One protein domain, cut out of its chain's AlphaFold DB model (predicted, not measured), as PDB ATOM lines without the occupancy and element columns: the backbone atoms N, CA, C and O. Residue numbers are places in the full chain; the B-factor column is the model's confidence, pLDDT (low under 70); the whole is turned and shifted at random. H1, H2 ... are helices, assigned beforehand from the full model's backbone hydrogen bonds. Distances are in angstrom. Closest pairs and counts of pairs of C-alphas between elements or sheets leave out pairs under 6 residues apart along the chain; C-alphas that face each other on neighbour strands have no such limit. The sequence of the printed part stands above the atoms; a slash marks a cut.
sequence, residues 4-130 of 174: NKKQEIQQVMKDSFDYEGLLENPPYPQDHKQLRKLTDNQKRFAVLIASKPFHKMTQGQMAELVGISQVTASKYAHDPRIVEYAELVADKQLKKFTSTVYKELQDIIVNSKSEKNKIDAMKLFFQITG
ATOM      1  N   ASN A   4      11.968  54.520 -32.434       70.50
ATOM      2  CA  ASN A   4      10.531  54.222 -32.442       70.50
ATOM      3  C   ASN A   4       9.914  54.282 -33.844       70.50
ATOM      4  O   ASN A   4       9.151  53.395 -34.208       70.50
ATOM      5  N   LYS A   5      10.292  55.265 -34.675       63.91
ATOM      6  CA  LYS A   5       9.776  55.359 -36.052       63.91
ATOM      7  C   LYS A   5      10.259  54.208 -36.931       63.91
ATOM      8  O   LYS A   5       9.537  53.778 -37.821       63.91
ATOM      9  N   LYS A   6      11.469  53.691 -36.694       63.94
ATOM     10  CA  LYS A   6      11.973  52.519 -37.428       63.94
ATOM     11  C   LYS A   6      11.210  51.250 -37.050       63.94
ATOM     12  O   LYS A   6      10.938  50.437 -37.927       63.94
ATOM     13  N   GLN A   7      10.880  51.086 -35.770       68.56
ATOM     14  CA  GLN A   7      10.095  49.948 -35.287       68.56
ATOM     15  C   GLN A   7       8.654  50.000 -35.803       68.56
ATOM     16  O   GLN A   7       8.141  48.986 -36.256       68.56
ATOM     17  N   GLU A   8       8.045  51.185 -35.828       69.12
ATOM     18  CA  GLU A   8       6.702  51.404 -36.373       69.12
ATOM     19  C   GLU A   8       6.645  51.085 -37.877       69.12
ATOM     20  O   GLU A   8       5.777  50.339 -38.318       69.12
ATOM     21  N   ILE A   9       7.642  51.526 -38.657       63.19
ATOM     22  CA  ILE A   9       7.760  51.165 -40.080       63.19
ATOM     23  C   ILE A   9       7.972  49.654 -40.258       63.19
ATOM     24  O   ILE A   9       7.369  49.058 -41.144       63.19
ATOM     25  N   GLN A  10       8.798  49.009 -39.429       63.56
ATOM     26  CA  GLN A  10       8.981  47.552 -39.487       63.56
ATOM     27  C   GLN A  10       7.698  46.793 -39.150       63.56
ATOM     28  O   GLN A  10       7.415  45.787 -39.793       63.56
ATOM     29  N   GLN A  11       6.920  47.282 -38.187       67.31
ATOM     30  CA  GLN A  11       5.648  46.681 -37.811       67.31
ATOM     31  C   GLN A  11       4.614  46.837 -38.930       67.31
ATOM     32  O   GLN A  11       4.044  45.840 -39.351       67.31
ATOM     33  N   VAL A  12       4.465  48.035 -39.503       65.12
ATOM     34  CA  VAL A  12       3.582  48.267 -40.661       65.12
ATOM     35  C   VAL A  12       4.002  47.409 -41.854       65.12
ATOM     36  O   VAL A  12       3.160  46.793 -42.503       65.12
ATOM     37  N   MET A  13       5.307  47.304 -42.128       62.19
ATOM     38  CA  MET A  13       5.813  46.430 -43.186       62.19
ATOM     39  C   MET A  13       5.497  44.954 -42.913       62.19
ATOM     40  O   MET A  13       5.101  44.248 -43.834       62.19
ATOM     41  N   LYS A  14       5.606  44.496 -41.662       64.56
ATOM     42  CA  LYS A  14       5.241  43.133 -41.260       64.56
ATOM     43  C   LYS A  14       3.736  42.878 -41.381       64.56
ATOM     44  O   LYS A  14       3.356  41.853 -41.927       64.56
ATOM     45  N   ASP A  15       2.902  43.820 -40.951       65.31
ATOM     46  CA  ASP A  15       1.437  43.709 -41.012       65.31
ATOM     47  C   ASP A  15       0.919  43.776 -42.457       65.31
ATOM     48  O   ASP A  15      -0.078  43.151 -42.808       65.31
ATOM     49  N   SER A  16       1.618  44.512 -43.324       59.72
ATOM     50  CA  SER A  16       1.317  44.561 -44.758       59.72
ATOM     51  C   SER A  16       1.836  43.347 -45.539       59.72
ATOM     52  O   SER A  16       1.376  43.109 -46.659       59.72
ATOM     53  N   PHE A  17       2.750  42.563 -44.958       68.19
ATOM     54  CA  PHE A  17       3.261  41.330 -45.543       68.19
ATOM     55  C   PHE A  17       2.599  40.114 -44.885       68.19
ATOM     56  O   PHE A  17       3.102  39.539 -43.921       68.19
ATOM     57  N   ASP A  18       1.474  39.686 -45.451       71.06
ATOM     58  CA  ASP A  18       0.752  38.479 -45.041       71.06
ATOM     59  C   ASP A  18       1.503  37.205 -45.478       71.06
ATOM     60  O   ASP A  18       1.127  36.529 -46.437       71.06
ATOM     61  N   TYR A  19       2.634  36.899 -44.831       67.81
ATOM     62  CA  TYR A  19       3.376  35.668 -45.119       67.81
ATOM     63  C   TYR A  19       2.599  34.430 -44.662       67.81
ATOM     64  O   TYR A  19       2.720  33.387 -45.295       67.81
ATOM     65  N   GLU A  20       1.786  34.529 -43.608       68.88
ATOM     66  CA  GLU A  20       1.017  33.402 -43.065       68.88
ATOM     67  C   GLU A  20      -0.075  32.955 -44.041       68.88
ATOM     68  O   GLU A  20      -0.113  31.782 -44.420       68.88
ATOM     69  N   GLY A  21      -0.857  33.891 -44.586       72.94
ATOM     70  CA  GLY A  21      -1.833  33.597 -45.634       72.94
ATOM     71  C   GLY A  21      -1.193  33.067 -46.922       72.94
ATOM     72  O   GLY A  21      -1.774  32.221 -47.604       72.94
ATOM     73  N   LEU A  22       0.037  33.485 -47.247       74.06
ATOM     74  CA  LEU A  22       0.798  32.933 -48.379       74.06
ATOM     75  C   LEU A  22       1.371  31.536 -48.107       74.06
ATOM     76  O   LEU A  22       1.590  30.782 -49.053       74.06
ATOM     77  N   LEU A  23       1.653  31.184 -46.853       74.00
ATOM     78  CA  LEU A  23       2.092  29.836 -46.483       74.00
ATOM     79  C   LEU A  23       0.937  28.834 -46.552       74.00
ATOM     80  O   LEU A  23       1.144  27.677 -46.938       74.00
ATOM     81  N   GLU A  24      -0.269  29.285 -46.201       72.50
ATOM     82  CA  GLU A  24      -1.502  28.516 -46.356       72.50
ATOM     83  C   GLU A  24      -1.913  28.400 -47.827       72.50
ATOM     84  O   GLU A  24      -2.197  27.298 -48.295       72.50
ATOM     85  N   ASN A  25      -1.873  29.510 -48.573       74.62
ATOM     86  CA  ASN A  25      -2.273  29.588 -49.977       74.62
ATOM     87  C   ASN A  25      -1.187  30.249 -50.849       74.62
ATOM     88  O   ASN A  25      -1.309  31.418 -51.239       74.62
ATOM     89  N   PRO A  26      -0.121  29.506 -51.202       72.81
ATOM     90  CA  PRO A  26       0.971  30.050 -51.994       72.81
ATOM     91  C   PRO A  26       0.494  30.401 -53.412       72.81
ATOM     92  O   PRO A  26      -0.273  29.653 -54.030       72.81
ATOM     93  N   PRO A  27       0.928  31.546 -53.967       74.75
ATOM     94  CA  PRO A  27       0.371  32.071 -55.203       74.75
ATOM     95  C   PRO A  27       0.653  31.132 -56.374       74.75
ATOM     96  O   PRO A  27       1.799  30.784 -56.662       74.75
ATOM     97  N   TYR A  28      -0.390  30.759 -57.108       72.38
ATOM     98  CA  TYR A  28      -0.226  29.844 -58.232       72.38
ATOM     99  C   TYR A  28       0.520  30.531 -59.399       72.38
ATOM    100  O   TYR A  28       0.126  31.633 -59.811       72.38
ATOM    101  N   PRO A  29       1.603  29.933 -59.935       72.69
ATOM    102  CA  PRO A  29       2.340  30.494 -61.059       72.69
ATOM    103  C   PRO A  29       1.603  30.140 -62.358       72.69
ATOM    104  O   PRO A  29       1.724  29.029 -62.881       72.69
ATOM    105  N   GLN A  30       0.798  31.082 -62.858       70.81
ATOM    106  CA  GLN A  30      -0.006  30.882 -64.068       70.81
ATOM    107  C   GLN A  30       0.890  30.692 -65.302       70.81
ATOM    108  O   GLN A  30       0.686  29.756 -66.078       70.81
ATOM    109  N   ASP A  31       1.967  31.471 -65.404       73.00
ATOM    110  CA  ASP A  31       2.752  31.577 -66.641       73.00
ATOM    111  C   ASP A  31       3.983  30.655 -66.683       73.00
ATOM    112  O   ASP A  31       4.519  30.372 -67.752       73.00
ATOM    113  N   HIS A  32       4.385  30.073 -65.547       73.06
ATOM    114  CA  HIS A  32       5.618  29.285 -65.447       73.06
ATOM    115  C   HIS A  32       5.319  27.799 -65.208       73.06
ATOM    116  O   HIS A  32       5.145  27.342 -64.074       73.06
ATOM    117  N   LYS A  33       5.277  27.006 -66.289       76.44
ATOM    118  CA  LYS A  33       4.988  25.556 -66.228       76.44
ATOM    119  C   LYS A  33       5.965  24.792 -65.326       76.44
ATOM    120  O   LYS A  33       5.533  23.862 -64.646       76.44
ATOM    121  N   GLN A  34       7.248  25.169 -65.288       76.50
ATOM    122  CA  GLN A  34       8.225  24.516 -64.408       76.50
ATOM    123  C   GLN A  34       7.960  24.761 -62.916       76.50
ATOM    124  O   GLN A  34       8.173  23.853 -62.114       76.50
ATOM    125  N   LEU A  35       7.425  25.928 -62.546       82.31
ATOM    126  CA  LEU A  35       7.173  26.289 -61.148       82.31
ATOM    127  C   LEU A  35       5.963  25.552 -60.563       82.31
ATOM    128  O   LEU A  35       5.891  25.322 -59.358       82.31
ATOM    129  N   ARG A  36       5.036  25.092 -61.413       79.06
ATOM    130  CA  ARG A  36       3.901  24.252 -60.987       79.06
ATOM    131  C   ARG A  36       4.345  22.897 -60.433       79.06
ATOM    132  O   ARG A  36       3.608  22.295 -59.662       79.06
ATOM    133  N   LYS A  37       5.535  22.429 -60.826       86.19
ATOM    134  CA  LYS A  37       6.110  21.151 -60.382       86.19
ATOM    135  C   LYS A  37       6.770  21.232 -59.002       86.19
ATOM    136  O   LYS A  37       7.220  20.202 -58.508       86.19
ATOM    137  N   LEU A  38       6.867  22.423 -58.403       88.75
ATOM    138  CA  LEU A  38       7.377  22.568 -57.043       88.75
ATOM    139  C   LEU A  38       6.428  21.895 -56.049       88.75
ATOM    140  O   LEU A  38       5.206  22.040 -56.143       88.75
ATOM    141  N   THR A  39       7.001  21.181 -55.085       91.50
ATOM    142  CA  THR A  39       6.245  20.608 -53.970       91.50
ATOM    143  C   THR A  39       5.761  21.709 -53.033       91.50
ATOM    144  O   THR A  39       6.280  22.828 -53.036       91.50
ATOM    145  N   ASP A  40       4.784  21.402 -52.186       89.12
ATOM    146  CA  ASP A  40       4.219  22.409 -51.286       89.12
ATOM    147  C   ASP A  40       5.246  22.916 -50.267       89.12
ATOM    148  O   ASP A  40       5.310  24.114 -50.005       89.12
ATOM    149  N   ASN A  41       6.152  22.052 -49.795       91.50
ATOM    150  CA  ASN A  41       7.265  22.469 -48.938       91.50
ATOM    151  C   ASN A  41       8.240  23.405 -49.668       91.50
ATOM    152  O   ASN A  41       8.737  24.356 -49.070       91.50
ATOM    153  N   GLN A  42       8.497  23.180 -50.961       93.12
ATOM    154  CA  GLN A  42       9.339  24.074 -51.764       93.12
ATOM    155  C   GLN A  42       8.677  25.438 -51.964       93.12
ATOM    156  O   GLN A  42       9.343  26.461 -51.816       93.12
ATOM    157  N   LYS A  43       7.368  25.464 -52.247       91.62
ATOM    158  CA  LYS A  43       6.599  26.711 -52.370       91.62
ATOM    159  C   LYS A  43       6.573  27.482 -51.054       91.62
ATOM    160  O   LYS A  43       6.852  28.674 -51.053       91.62
ATOM    161  N   ARG A  44       6.306  26.807 -49.932       89.94
ATOM    162  CA  ARG A  44       6.321  27.418 -48.592       89.94
ATOM    163  C   ARG A  44       7.690  27.984 -48.238       89.94
ATOM    164  O   ARG A  44       7.789  29.116 -47.782       89.94
ATOM    165  N   PHE A  45       8.757  27.237 -48.509       93.00
ATOM    166  CA  PHE A  45      10.113  27.727 -48.276       93.00
ATOM    167  C   PHE A  45      10.462  28.929 -49.167       93.00
ATOM    168  O   PHE A  45      11.061  29.888 -48.693       93.00
ATOM    169  N   ALA A  46      10.040  28.925 -50.433       92.62
ATOM    170  CA  ALA A  46      10.212  30.069 -51.328       92.62
ATOM    171  C   ALA A  46       9.433  31.311 -50.867       92.62
ATOM    172  O   ALA A  46       9.952  32.420 -50.966       92.62
ATOM    173  N   VAL A  47       8.226  31.140 -50.313       90.44
ATOM    174  CA  VAL A  47       7.480  32.237 -49.675       90.44
ATOM    175  C   VAL A  47       8.293  32.838 -48.526       90.44
ATOM    176  O   VAL A  47       8.438  34.056 -48.480       90.44
ATOM    177  N   LEU A  48       8.898  32.007 -47.668       90.69
ATOM    178  CA  LEU A  48       9.767  32.479 -46.580       90.69
ATOM    179  C   LEU A  48      11.025  33.197 -47.086       90.69
ATOM    180  O   LEU A  48      11.464  34.191 -46.510       90.69
ATOM    181  N   ILE A  49      11.611  32.728 -48.190       90.94
ATOM    182  CA  ILE A  49      12.724  33.435 -48.834       90.94
ATOM    183  C   ILE A  49      12.266  34.820 -49.306       90.94
ATOM    184  O   ILE A  49      12.940  35.810 -49.020       90.94
ATOM    185  N   ALA A  50      11.117  34.901 -49.980       89.56
ATOM    186  CA  ALA A  50      10.556  36.154 -50.480       89.56
ATOM    187  C   ALA A  50      10.240  37.144 -49.347       89.56
ATOM    188  O   ALA A  50      10.367  38.355 -49.522       89.56
ATOM    189  N   SER A  51       9.871  36.637 -48.170       84.31
ATOM    190  CA  SER A  51       9.537  37.444 -46.998       84.31
ATOM    191  C   SER A  51      10.724  37.808 -46.106       84.31
ATOM    192  O   SER A  51      10.570  38.556 -45.138       84.31
ATOM    193  N   LYS A  52      11.937  37.356 -46.448       84.94
ATOM    194  CA  LYS A  52      13.173  37.650 -45.709       84.94
ATOM    195  C   LYS A  52      13.461  39.143 -45.479       84.94
ATOM    196  O   LYS A  52      13.997  39.462 -44.421       84.94
ATOM    197  N   PRO A  53      13.122  40.086 -46.376       80.06
ATOM    198  CA  PRO A  53      13.274  41.511 -46.071       80.06
ATOM    199  C   PRO A  53      12.418  41.977 -44.880       80.06
ATOM    200  O   PRO A  53      12.778  42.939 -44.204       80.06
ATOM    201  N   PHE A  54      11.310  41.285 -44.605       74.44
ATOM    202  CA  PHE A  54      10.321  41.650 -43.590       74.44
ATOM    203  C   PHE A  54      10.515  40.893 -42.274       74.44
ATOM    204  O   PHE A  54      10.153  41.391 -41.209       74.44
ATOM    205  N   HIS A  55      11.138  39.713 -42.322       74.56
ATOM    206  CA  HIS A  55      11.468  38.929 -41.138       74.56
ATOM    207  C   HIS A  55      12.971  38.644 -41.030       74.56
ATOM    208  O   HIS A  55      13.632  38.230 -41.977       74.56
ATOM    209  N   LYS A  56      13.541  38.751 -39.830       79.62
ATOM    210  CA  LYS A  56      14.969  38.454 -39.594       79.62
ATOM    211  C   LYS A  56      15.259  36.957 -39.401       79.62
ATOM    212  O   LYS A  56      16.211  36.605 -38.711       79.62
ATOM    213  N   MET A  57      14.431  36.076 -39.968       83.56
ATOM    214  CA  MET A  57      14.591  34.629 -39.811       83.56
ATOM    215  C   MET A  57      15.861  34.131 -40.501       83.56
ATOM    216  O   MET A  57      16.166  34.472 -41.648       83.56
ATOM    217  N   THR A  58      16.589  33.281 -39.791       89.50
ATOM    218  CA  THR A  58      17.701  32.515 -40.346       89.50
ATOM    219  C   THR A  58      17.179  31.363 -41.198       89.50
ATOM    220  O   THR A  58      16.039  30.919 -41.067       89.50
ATOM    221  N   GLN A  59      18.037  30.814 -42.053       88.44
ATOM    222  CA  GLN A  59      17.682  29.656 -42.871       88.44
ATOM    223  C   GLN A  59      17.321  28.418 -42.045       88.44
ATOM    224  O   GLN A  59      16.445  27.659 -42.450       88.44
ATOM    225  N   GLY A  60      17.943  28.247 -40.874       88.69
ATOM    226  CA  GLY A  60      17.588  27.185 -39.935       88.69
ATOM    227  C   GLY A  60      16.172  27.344 -39.384       88.69
ATOM    228  O   GLY A  60      15.419  26.379 -39.374       88.69
ATOM    229  N   GLN A  61      15.784  28.568 -39.019       89.31
ATOM    230  CA  GLN A  61      14.426  28.869 -38.547       89.31
ATOM    231  C   GLN A  61      13.381  28.680 -39.654       89.31
ATOM    232  O   GLN A  61      12.315  28.125 -39.409       89.31
ATOM    233  N   MET A  62      13.700  29.076 -40.891       90.94
ATOM    234  CA  MET A  62      12.822  28.812 -42.037       90.94
ATOM    235  C   MET A  62      12.664  27.307 -42.297       90.94
ATOM    236  O   MET A  62      11.574  26.849 -42.623       90.94
ATOM    237  N   ALA A  63      13.740  26.528 -42.141       91.38
ATOM    238  CA  ALA A  63      13.701  25.076 -42.296       91.38
ATOM    239  C   ALA A  63      12.774  24.420 -41.260       91.38
ATOM    240  O   ALA A  63      11.943  23.590 -41.623       91.38
ATOM    241  N   GLU A  64      12.886  24.838 -39.998       91.75
ATOM    242  CA  GLU A  64      12.047  24.367 -38.895       91.75
ATOM    243  C   GLU A  64      10.567  24.680 -39.138       91.75
ATOM    244  O   GLU A  64       9.728  23.787 -39.042       91.75
ATOM    245  N   LEU A  65      10.255  25.908 -39.559       88.19
ATOM    246  CA  LEU A  65       8.880  26.348 -39.803       88.19
ATOM    247  C   LEU A  65       8.204  25.588 -40.957       88.19
ATOM    248  O   LEU A  65       7.006  25.326 -40.917       88.19
ATOM    249  N   VAL A  66       8.973  25.198 -41.976       91.00
ATOM    250  CA  VAL A  66       8.477  24.378 -43.096       91.00
ATOM    251  C   VAL A  66       8.473  22.879 -42.755       91.00
ATOM    252  O   VAL A  66       7.828  22.096 -43.450       91.00
ATOM    253  N   GLY A  67       9.171  22.458 -41.697       91.50
ATOM    254  CA  GLY A  67       9.313  21.050 -41.323       91.50
ATOM    255  C   GLY A  67      10.307  20.280 -42.202       91.50
ATOM    256  O   GLY A  67      10.085  19.112 -42.519       91.50
ATOM    257  N   ILE A  68      11.398  20.923 -42.631       94.44
ATOM    258  CA  ILE A  68      12.466  20.308 -43.435       94.44
ATOM    259  C   ILE A  68      13.820  20.368 -42.723       94.44
ATOM    260  O   ILE A  68      14.066  21.211 -41.865       94.44
ATOM    261  N   SER A  69      14.746  19.487 -43.112       95.50
ATOM    262  CA  SER A  69      16.113  19.536 -42.583       95.50
ATOM    263  C   SER A  69      16.853  20.801 -43.039       95.50
ATOM    264  O   SER A  69      16.626  21.299 -44.147       95.50
ATOM    265  N   GLN A  70      17.813  21.275 -42.239       93.38
ATOM    266  CA  GLN A  70      18.673  22.401 -42.628       93.38
ATOM    267  C   GLN A  70      19.455  22.128 -43.922       93.38
ATOM    268  O   GLN A  70      19.642  23.028 -44.738       93.38
ATOM    269  N   VAL A  71      19.862  20.876 -44.158       94.94
ATOM    270  CA  VAL A  71      20.536  20.468 -45.401       94.94
ATOM    271  C   VAL A  71      19.600  20.627 -46.602       94.94
ATOM    272  O   VAL A  71      20.008  21.132 -47.647       94.94
ATOM    273  N   THR A  72      18.332  20.238 -46.456       94.50
ATOM    274  CA  THR A  72      17.307  20.422 -47.493       94.50
ATOM    275  C   THR A  72      17.048  21.902 -47.748       94.50
ATOM    276  O   THR A  72      17.026  22.318 -48.902       94.50
ATOM    277  N   ALA A  73      16.921  22.708 -46.692       93.69
ATOM    278  CA  ALA A  73      16.761  24.154 -46.810       93.69
ATOM    279  C   ALA A  73      17.953  24.808 -47.522       93.69
ATOM    280  O   ALA A  73      17.756  25.703 -48.344       93.69
ATOM    281  N   SER A  74      19.180  24.345 -47.253       94.38
ATOM    282  CA  SER A  74      20.393  24.772 -47.964       94.38
ATOM    283  C   SER A  74      20.300  24.496 -49.458       94.38
ATOM    284  O   SER A  74      20.481  25.406 -50.263       94.38
ATOM    285  N   LYS A  75      19.901  23.280 -49.844       94.44
ATOM    286  CA  LYS A  75      19.667  22.936 -51.255       94.44
ATOM    287  C   LYS A  75      18.570  23.796 -51.878       94.44
ATOM    288  O   LYS A  75      18.740  24.273 -52.992       94.44
ATOM    289  N   TYR A  76      17.469  24.017 -51.161       94.31
ATOM    290  CA  TYR A  76      16.344  24.796 -51.672       94.31
ATOM    291  C   TYR A  76      16.705  26.259 -51.922       94.31
ATOM    292  O   TYR A  76      16.290  26.809 -52.934       94.31
ATOM    293  N   ALA A  77      17.514  26.873 -51.056       91.50
ATOM    294  CA  ALA A  77      17.942  28.262 -51.229       91.50
ATOM    295  C   ALA A  77      18.818  28.490 -52.473       91.50
ATOM    296  O   ALA A  77      18.955  29.627 -52.908       91.50
ATOM    297  N   HIS A  78      19.390  27.424 -53.037       93.31
ATOM    298  CA  HIS A  78      20.210  27.474 -54.245       93.31
ATOM    299  C   HIS A  78      19.523  26.826 -55.463       93.31
ATOM    300  O   HIS A  78      20.123  26.795 -56.534       93.31
ATOM    301  N   ASP A  79      18.298  26.293 -55.336       93.88
ATOM    302  CA  ASP A  79      17.555  25.736 -56.480       93.88
ATOM    303  C   ASP A  79      16.965  26.892 -57.307       93.88
ATOM    304  O   ASP A  79      16.099  27.614 -56.798       93.88
ATOM    305  N   PRO A  80      17.360  27.057 -58.585       93.06
ATOM    306  CA  PRO A  80      16.908  28.173 -59.413       93.06
ATOM    307  C   PRO A  80      15.386  28.283 -59.522       93.06
ATOM    308  O   PRO A  80      14.855  29.383 -59.583       93.06
ATOM    309  N   ARG A  81      14.663  27.158 -59.491       92.06
ATOM    310  CA  ARG A  81      13.196  27.158 -59.601       92.06
ATOM    311  C   ARG A  81      12.538  27.707 -58.340       92.06
ATOM    312  O   ARG A  81      11.486  28.329 -58.409       92.06
ATOM    313  N   ILE A  82      13.131  27.442 -57.178       93.06
ATOM    314  CA  ILE A  82      12.633  27.937 -55.890       93.06
ATOM    315  C   ILE A  82      12.929  29.432 -55.774       93.06
ATOM    316  O   ILE A  82      12.063  30.176 -55.324       93.06
ATOM    317  N   VAL A  83      14.104  29.870 -56.236       92.25
ATOM    318  CA  VAL A  83      14.468  31.294 -56.309       92.25
ATOM    319  C   VAL A  83      13.539  32.051 -57.262       92.25
ATOM    320  O   VAL A  83      12.934  33.030 -56.844       92.25
ATOM    321  N   GLU A  84      13.321  31.547 -58.481       91.56
ATOM    322  CA  GLU A  84      12.390  32.138 -59.461       91.56
ATOM    323  C   GLU A  84      10.964  32.240 -58.886       91.56
ATOM    324  O   GLU A  84      10.271  33.244 -59.046       91.56
ATOM    325  N   TYR A  85      10.514  31.217 -58.152       91.81
ATOM    326  CA  TYR A  85       9.218  31.275 -57.481       91.81
ATOM    327  C   TYR A  85       9.188  32.301 -56.339       91.81
ATOM    328  O   TYR A  85       8.182  32.991 -56.173       91.81
ATOM    329  N   ALA A  86      10.268  32.426 -55.564       91.25
ATOM    330  CA  ALA A  86      10.382  33.426 -54.506       91.25
ATOM    331  C   ALA A  86      10.342  34.854 -55.073       91.25
ATOM    332  O   ALA A  86       9.646  35.703 -54.523       91.25
ATOM    333  N   GLU A  87      11.012  35.112 -56.197       90.44
ATOM    334  CA  GLU A  87      10.958  36.398 -56.906       90.44
ATOM    335  C   GLU A  87       9.535  36.717 -57.373       90.44
ATOM    336  O   GLU A  87       9.011  37.791 -57.084       90.44
ATOM    337  N   LEU A  88       8.840  35.747 -57.972       90.19
ATOM    338  CA  LEU A  88       7.444  35.916 -58.382       90.19
ATOM    339  C   LEU A  88       6.515  36.227 -57.195       90.19
ATOM    340  O   LEU A  88       5.566  37.010 -57.321       90.19
ATOM    341  N   VAL A  89       6.751  35.604 -56.037       88.62
ATOM    342  CA  VAL A  89       6.031  35.922 -54.794       88.62
ATOM    343  C   VAL A  89       6.365  37.347 -54.344       88.62
ATOM    344  O   VAL A  89       5.445  38.104 -54.023       88.62
ATOM    345  N   ALA A  90       7.646  37.720 -54.347       87.75
ATOM    346  CA  ALA A  90       8.118  39.040 -53.944       87.75
ATOM    347  C   ALA A  90       7.521  40.148 -54.824       87.75
ATOM    348  O   ALA A  90       6.998  41.118 -54.284       87.75
ATOM    349  N   ASP A  91       7.478  39.973 -56.145       86.31
ATOM    350  CA  ASP A  91       6.889  40.934 -57.086       86.31
ATOM    351  C   ASP A  91       5.393  41.141 -56.843       86.31
ATOM    352  O   ASP A  91       4.891  42.272 -56.799       86.31
ATOM    353  N   LYS A  92       4.650  40.046 -56.633       84.44
ATOM    354  CA  LYS A  92       3.220  40.118 -56.297       84.44
ATOM    355  C   LYS A  92       2.995  40.874 -54.992       84.44
ATOM    356  O   LYS A  92       2.036  41.643 -54.893       84.44
ATOM    357  N   GLN A  93       3.860  40.663 -54.007       80.88
ATOM    358  CA  GLN A  93       3.778  41.343 -52.721       80.88
ATOM    359  C   GLN A  93       4.181  42.810 -52.819       80.88
ATOM    360  O   GLN A  93       3.463  43.669 -52.314       80.88
ATOM    361  N   LEU A  94       5.238  43.127 -53.561       83.00
ATOM    362  CA  LEU A  94       5.656  44.499 -53.818       83.00
ATOM    363  C   LEU A  94       4.538  45.294 -54.501       83.00
ATOM    364  O   LEU A  94       4.242  46.423 -54.108       83.00
ATOM    365  N   LYS A  95       3.845  44.688 -55.471       83.00
ATOM    366  CA  LYS A  95       2.694  45.310 -56.135       83.00
ATOM    367  C   LYS A  95       1.555  45.619 -55.160       83.00
ATOM    368  O   LYS A  95       0.981  46.706 -55.229       83.00
ATOM    369  N   LYS A  96       1.242  44.704 -54.233       79.69
ATOM    370  CA  LYS A  96       0.265  44.962 -53.159       79.69
ATOM    371  C   LYS A  96       0.743  46.084 -52.240       79.69
ATOM    372  O   LYS A  96       0.003  47.037 -52.013       79.69
ATOM    373  N   PHE A  97       1.993  46.017 -51.792       81.12
ATOM    374  CA  PHE A  97       2.607  47.017 -50.923       81.12
ATOM    375  C   PHE A  97       2.606  48.415 -51.548       81.12
ATOM    376  O   PHE A  97       2.332  49.393 -50.861       81.12
ATOM    377  N   THR A  98       2.804  48.521 -52.864       82.38
ATOM    378  CA  THR A  98       2.778  49.809 -53.572       82.38
ATOM    379  C   THR A  98       1.421  50.504 -53.403       82.38
ATOM    380  O   THR A  98       1.373  51.711 -53.185       82.38
ATOM    381  N   SER A  99       0.311  49.754 -53.423       82.12
ATOM    382  CA  SER A  99      -1.023  50.327 -53.177       82.12
ATOM    383  C   SER A  99      -1.164  50.904 -51.764       82.12
ATOM    384  O   SER A  99      -1.686  52.008 -51.605       82.12
ATOM    385  N   THR A 100      -0.622  50.214 -50.757       83.62
ATOM    386  CA  THR A 100      -0.565  50.698 -49.373       83.62
ATOM    387  C   THR A 100       0.286  51.961 -49.274       83.62
ATOM    388  O   THR A 100      -0.163  52.953 -48.711       83.62
ATOM    389  N   VAL A 101       1.471  51.974 -49.894       85.00
ATOM    390  CA  VAL A 101       2.358  53.149 -49.914       85.00
ATOM    391  C   VAL A 101       1.673  54.361 -50.546       85.00
ATOM    392  O   VAL A 101       1.775  55.462 -50.010       85.00
ATOM    393  N   TYR A 102       0.938  54.185 -51.649       85.62
ATOM    394  CA  TYR A 102       0.179  55.286 -52.248       85.62
ATOM    395  C   TYR A 102      -0.891  55.836 -51.310       85.62
ATOM    396  O   TYR A 102      -1.061  57.052 -51.245       85.62
ATOM    397  N   LYS A 103      -1.596  54.963 -50.585       87.31
ATOM    398  CA  LYS A 103      -2.606  55.382 -49.613       87.31
ATOM    399  C   LYS A 103      -1.978  56.178 -48.468       87.31
ATOM    400  O   LYS A 103      -2.457  57.262 -48.160       87.31
ATOM    401  N   GLU A 104      -0.867  55.701 -47.912       86.19
ATOM    402  CA  GLU A 104      -0.125  56.418 -46.866       86.19
ATOM    403  C   GLU A 104       0.383  57.783 -47.359       86.19
ATOM    404  O   GLU A 104       0.267  58.792 -46.662       86.19
ATOM    405  N   LEU A 105       0.894  57.861 -48.594       88.06
ATOM    406  CA  LEU A 105       1.287  59.135 -49.203       88.06
ATOM    407  C   LEU A 105       0.091  60.086 -49.346       88.06
ATOM    408  O   LEU A 105       0.218  61.266 -49.017       88.06
ATOM    409  N   GLN A 106      -1.067  59.597 -49.798       88.88
ATOM    410  CA  GLN A 106      -2.295  60.394 -49.883       88.88
ATOM    411  C   GLN A 106      -2.739  60.899 -48.504       88.88
ATOM    412  O   GLN A 106      -3.040  62.087 -48.360       88.88
ATOM    413  N   ASP A 107      -2.705  60.045 -47.483       90.75
ATOM    414  CA  ASP A 107      -3.070  60.419 -46.118       90.75
ATOM    415  C   ASP A 107      -2.124  61.484 -45.550       90.75
ATOM    416  O   ASP A 107      -2.587  62.440 -44.924       90.75
ATOM    417  N   ILE A 108      -0.817  61.404 -45.824       91.12
ATOM    418  CA  ILE A 108       0.139  62.455 -45.441       91.12
ATOM    419  C   ILE A 108      -0.180  63.769 -46.163       91.12
ATOM    420  O   ILE A 108      -0.186  64.828 -45.531       91.12
ATOM    421  N   ILE A 109      -0.471  63.725 -47.464       89.56
ATOM    422  CA  ILE A 109      -0.800  64.912 -48.266       89.56
ATOM    423  C   ILE A 109      -2.036  65.632 -47.705       89.56
ATOM    424  O   ILE A 109      -2.027  66.858 -47.545       89.56
ATOM    425  N   VAL A 110      -3.086  64.885 -47.364       90.75
ATOM    426  CA  VAL A 110      -4.349  65.456 -46.877       90.75
ATOM    427  C   VAL A 110      -4.232  65.872 -45.408       90.75
ATOM    428  O   VAL A 110      -4.488  67.032 -45.068       90.75
ATOM    429  N   ASN A 111      -3.778  64.962 -44.543       91.50
ATOM    430  CA  ASN A 111      -3.956  65.059 -43.093       91.50
ATOM    431  C   ASN A 111      -2.721  65.554 -42.321       91.50
ATOM    432  O   ASN A 111      -2.841  65.886 -41.140       91.50
ATOM    433  N   SER A 112      -1.529  65.628 -42.933       89.56
ATOM    434  CA  SER A 112      -0.330  66.098 -42.220       89.56
ATOM    435  C   SER A 112      -0.515  67.527 -41.700       89.56
ATOM    436  O   SER A 112      -0.975  68.412 -42.412       89.56
ATOM    437  N   LYS A 113      -0.090  67.802 -40.465       89.44
ATOM    438  CA  LYS A 113      -0.052  69.176 -39.924       89.44
ATOM    439  C   LYS A 113       1.173  69.966 -40.398       89.44
ATOM    440  O   LYS A 113       1.184  71.187 -40.319       89.44
ATOM    441  N   SER A 114       2.211  69.273 -40.868       93.31
ATOM    442  CA  SER A 114       3.438  69.888 -41.376       93.31
ATOM    443  C   SER A 114       3.339  70.087 -42.882       93.31
ATOM    444  O   SER A 114       3.258  69.111 -43.630       93.31
ATOM    445  N   GLU A 115       3.393  71.347 -43.312       87.75
ATOM    446  CA  GLU A 115       3.416  71.735 -44.725       87.75
ATOM    447  C   GLU A 115       4.625  71.143 -45.459       87.75
ATOM    448  O   GLU A 115       4.482  70.610 -46.555       87.75
ATOM    449  N   LYS A 116       5.793  71.104 -44.803       90.19
ATOM    450  CA  LYS A 116       6.990  70.437 -45.327       90.19
ATOM    451  C   LYS A 116       6.720  68.969 -45.670       90.19
ATOM    452  O   LYS A 116       6.999  68.545 -46.784       90.19
ATOM    453  N   ASN A 117       6.122  68.214 -44.747       88.44
ATOM    454  CA  ASN A 117       5.809  66.804 -44.993       88.44
ATOM    455  C   ASN A 117       4.773  66.627 -46.116       88.44
ATOM    456  O   ASN A 117       4.868  65.659 -46.863       88.44
ATOM    457  N   LYS A 118       3.807  67.550 -46.258       89.56
ATOM    458  CA  LYS A 118       2.859  67.529 -47.387       89.56
ATOM    459  C   LYS A 118       3.582  67.715 -48.713       89.56
ATOM    460  O   LYS A 118       3.363  66.938 -49.633       89.56
ATOM    461  N   ILE A 119       4.448  68.723 -48.798       88.00
ATOM    462  CA  ILE A 119       5.210  69.034 -50.011       88.00
ATOM    463  C   ILE A 119       6.127  67.865 -50.379       88.00
ATOM    464  O   ILE A 119       6.157  67.460 -51.538       88.00
ATOM    465  N   ASP A 120       6.840  67.295 -49.409       90.25
ATOM    466  CA  ASP A 120       7.730  66.156 -49.647       90.25
ATOM    467  C   ASP A 120       6.939  64.915 -50.107       90.25
ATOM    468  O   ASP A 120       7.334  64.258 -51.070       90.25
ATOM    469  N   ALA A 121       5.776  64.639 -49.507       88.62
ATOM    470  CA  ALA A 121       4.897  63.553 -49.946       88.62
ATOM    471  C   ALA A 121       4.316  63.788 -51.352       88.62
ATOM    472  O   ALA A 121       4.283  62.859 -52.157       88.62
ATOM    473  N   MET A 122       3.917  65.022 -51.686       85.75
ATOM    474  CA  MET A 122       3.478  65.386 -53.039       85.75
ATOM    475  C   MET A 122       4.602  65.195 -54.062       85.75
ATOM    476  O   MET A 122       4.359  64.630 -55.125       85.75
ATOM    477  N   LYS A 123       5.832  65.625 -53.747       87.44
ATOM    478  CA  LYS A 123       6.999  65.427 -54.621       87.44
ATOM    479  C   LYS A 123       7.227  63.950 -54.910       87.44
ATOM    480  O   LYS A 123       7.293  63.580 -56.078       87.44
ATOM    481  N   LEU A 124       7.276  63.119 -53.867       89.12
ATOM    482  CA  LEU A 124       7.436  61.671 -54.010       89.12
ATOM    483  C   LEU A 124       6.303  61.068 -54.843       89.12
ATOM    484  O   LEU A 124       6.561  60.323 -55.783       89.12
ATOM    485  N   PHE A 125       5.050  61.433 -54.558       86.44
ATOM    486  CA  PHE A 125       3.897  60.964 -55.324       86.44
ATOM    487  C   PHE A 125       4.033  61.304 -56.815       86.44
ATOM    488  O   PHE A 125       3.904  60.427 -57.670       86.44
ATOM    489  N   PHE A 126       4.354  62.554 -57.146       85.19
ATOM    490  CA  PHE A 126       4.483  62.982 -58.535       85.19
ATOM    491  C   PHE A 126       5.690  62.373 -59.254       85.19
ATOM    492  O   PHE A 126       5.546  62.007 -60.423       85.19
ATOM    493  N   GLN A 127       6.826  62.204 -58.571       86.88
ATOM    494  CA  GLN A 127       7.995  61.492 -59.099       86.88
ATOM    495  C   GLN A 127       7.644  60.041 -59.444       86.88
ATOM    496  O   GLN A 127       7.920  59.588 -60.551       86.88
ATOM    497  N   ILE A 128       6.951  59.336 -58.542       82.50
ATOM    498  CA  ILE A 128       6.520  57.953 -58.781       82.50
ATOM    499  C   ILE A 128       5.542  57.878 -59.970       82.50
ATOM    500  O   ILE A 128       5.593  56.930 -60.748       82.50
ATOM    501  N   THR A 129       4.661  58.870 -60.152       80.31
ATOM    502  CA  THR A 129       3.748  58.913 -61.314       80.31
ATOM    503  C   THR A 129       4.397  59.370 -62.627       80.31
ATOM    504  O   THR A 129       3.695  59.471 -63.631       80.31
ATOM    505  N   GLY A 130       5.695  59.693 -62.632       79.12
ATOM    506  CA  GLY A 130       6.396  60.217 -63.810       79.12
ATOM    507  C   GLY A 130       5.985  61.641 -64.208       79.12
ATOM    508  O   GLY A 130       6.267  62.077 -65.315       79.12
TER     509      GLY A 130
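Overview. This is residues 4 to 130 of the 174 residues of the protein "HTH_Tnp_1_2 domain-containing protein" of Lentibacillus cibarius (UniProt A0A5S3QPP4). One long helix, H6, runs like a shaft through an elongated model, with a cluster of short helices, H2 to H5, gathered round H3 at its first part and H7 folding back on its last part as a helical hairpin. H1 slants away from near the middle of H6, and its residues 4 to 9 stick out free. The printed part has 127 residues with seven named helices, H1 to H7 in order along the chain, and no named strand; the class is all helix. The whole is loose, with a radius of gyration of the C-alphas of 17.9 A, and spans 54 by 35 by 22 A.

Arrangement. H1, residues 4 to 16, is close to but not clearly touching H6, residues 80 to 111; their closest C-alphas, of Ser 16 and Phe 97, are 6.8 A apart. H2, residues 19 to 24, and H3, residues 40 to 50, form a helical hairpin and touch at a shallow tilt of 10 degrees, opposite ways; the closest C-alphas, of Leu 23 and Arg 44, are 5.3 A apart. H3 is the hub, touching four helices. It touches H6 with a steep tilt of 47 degrees, the same way, meeting residues 82 to 90 of H6 alone; the closest C-alphas, of Ala 46 and Ala 86, are 4.6 A apart. H3 and H4, residues 59 to 66, form a second helical hairpin, with the C-alphas of Asn 41 and Val 66 closest at 6.3 A. H5, residues 70 to 77, touches H4 about perpendicular at 85 degrees, the C-alphas of Ala 63 and Ala 73 being closest at 5.5 A. H5 also touches H3, its closest C-alphas being those of Gln 42 and Tyr 76 at 7.0 A. H7, residues 115 to 128, forms a helical hairpin with H6 and touches its residues 102 to 110 alone, at a steep tilt of 39 degrees, opposite ways; the closest C-alphas, of Ile 109 and Lys 118, are 4.6 A apart. H1 and H2 are apart, and so are H3 and H7. In H1, H2, H3, H4, H5 and H7 every O i to N i+4 pair is within hydrogen-bond range; in H6 it is 27 of 28.

Along the chain. H1 begins at C-alpha 4, (10.531, 54.222, -32.442), and is 18.2 A long from first to last C-alpha. H3 measures 15.2 A. H6 runs 45.4 A from C-alpha 80 at (16.908, 28.173, -59.413). H7, 19.9 A, ends at C-alpha 128, (6.520, 57.953, -58.781).

Size, cuts and confidence. The two C-alphas farthest apart, of Val 71 and Glu 115, are 54.1 A apart. The printed part has no cut. The link from H2 to H3, residues 25 to 39, is long. Mean pLDDT of the printed part is 83.7; residues 5 to 17 and 19 to 20 are under 70.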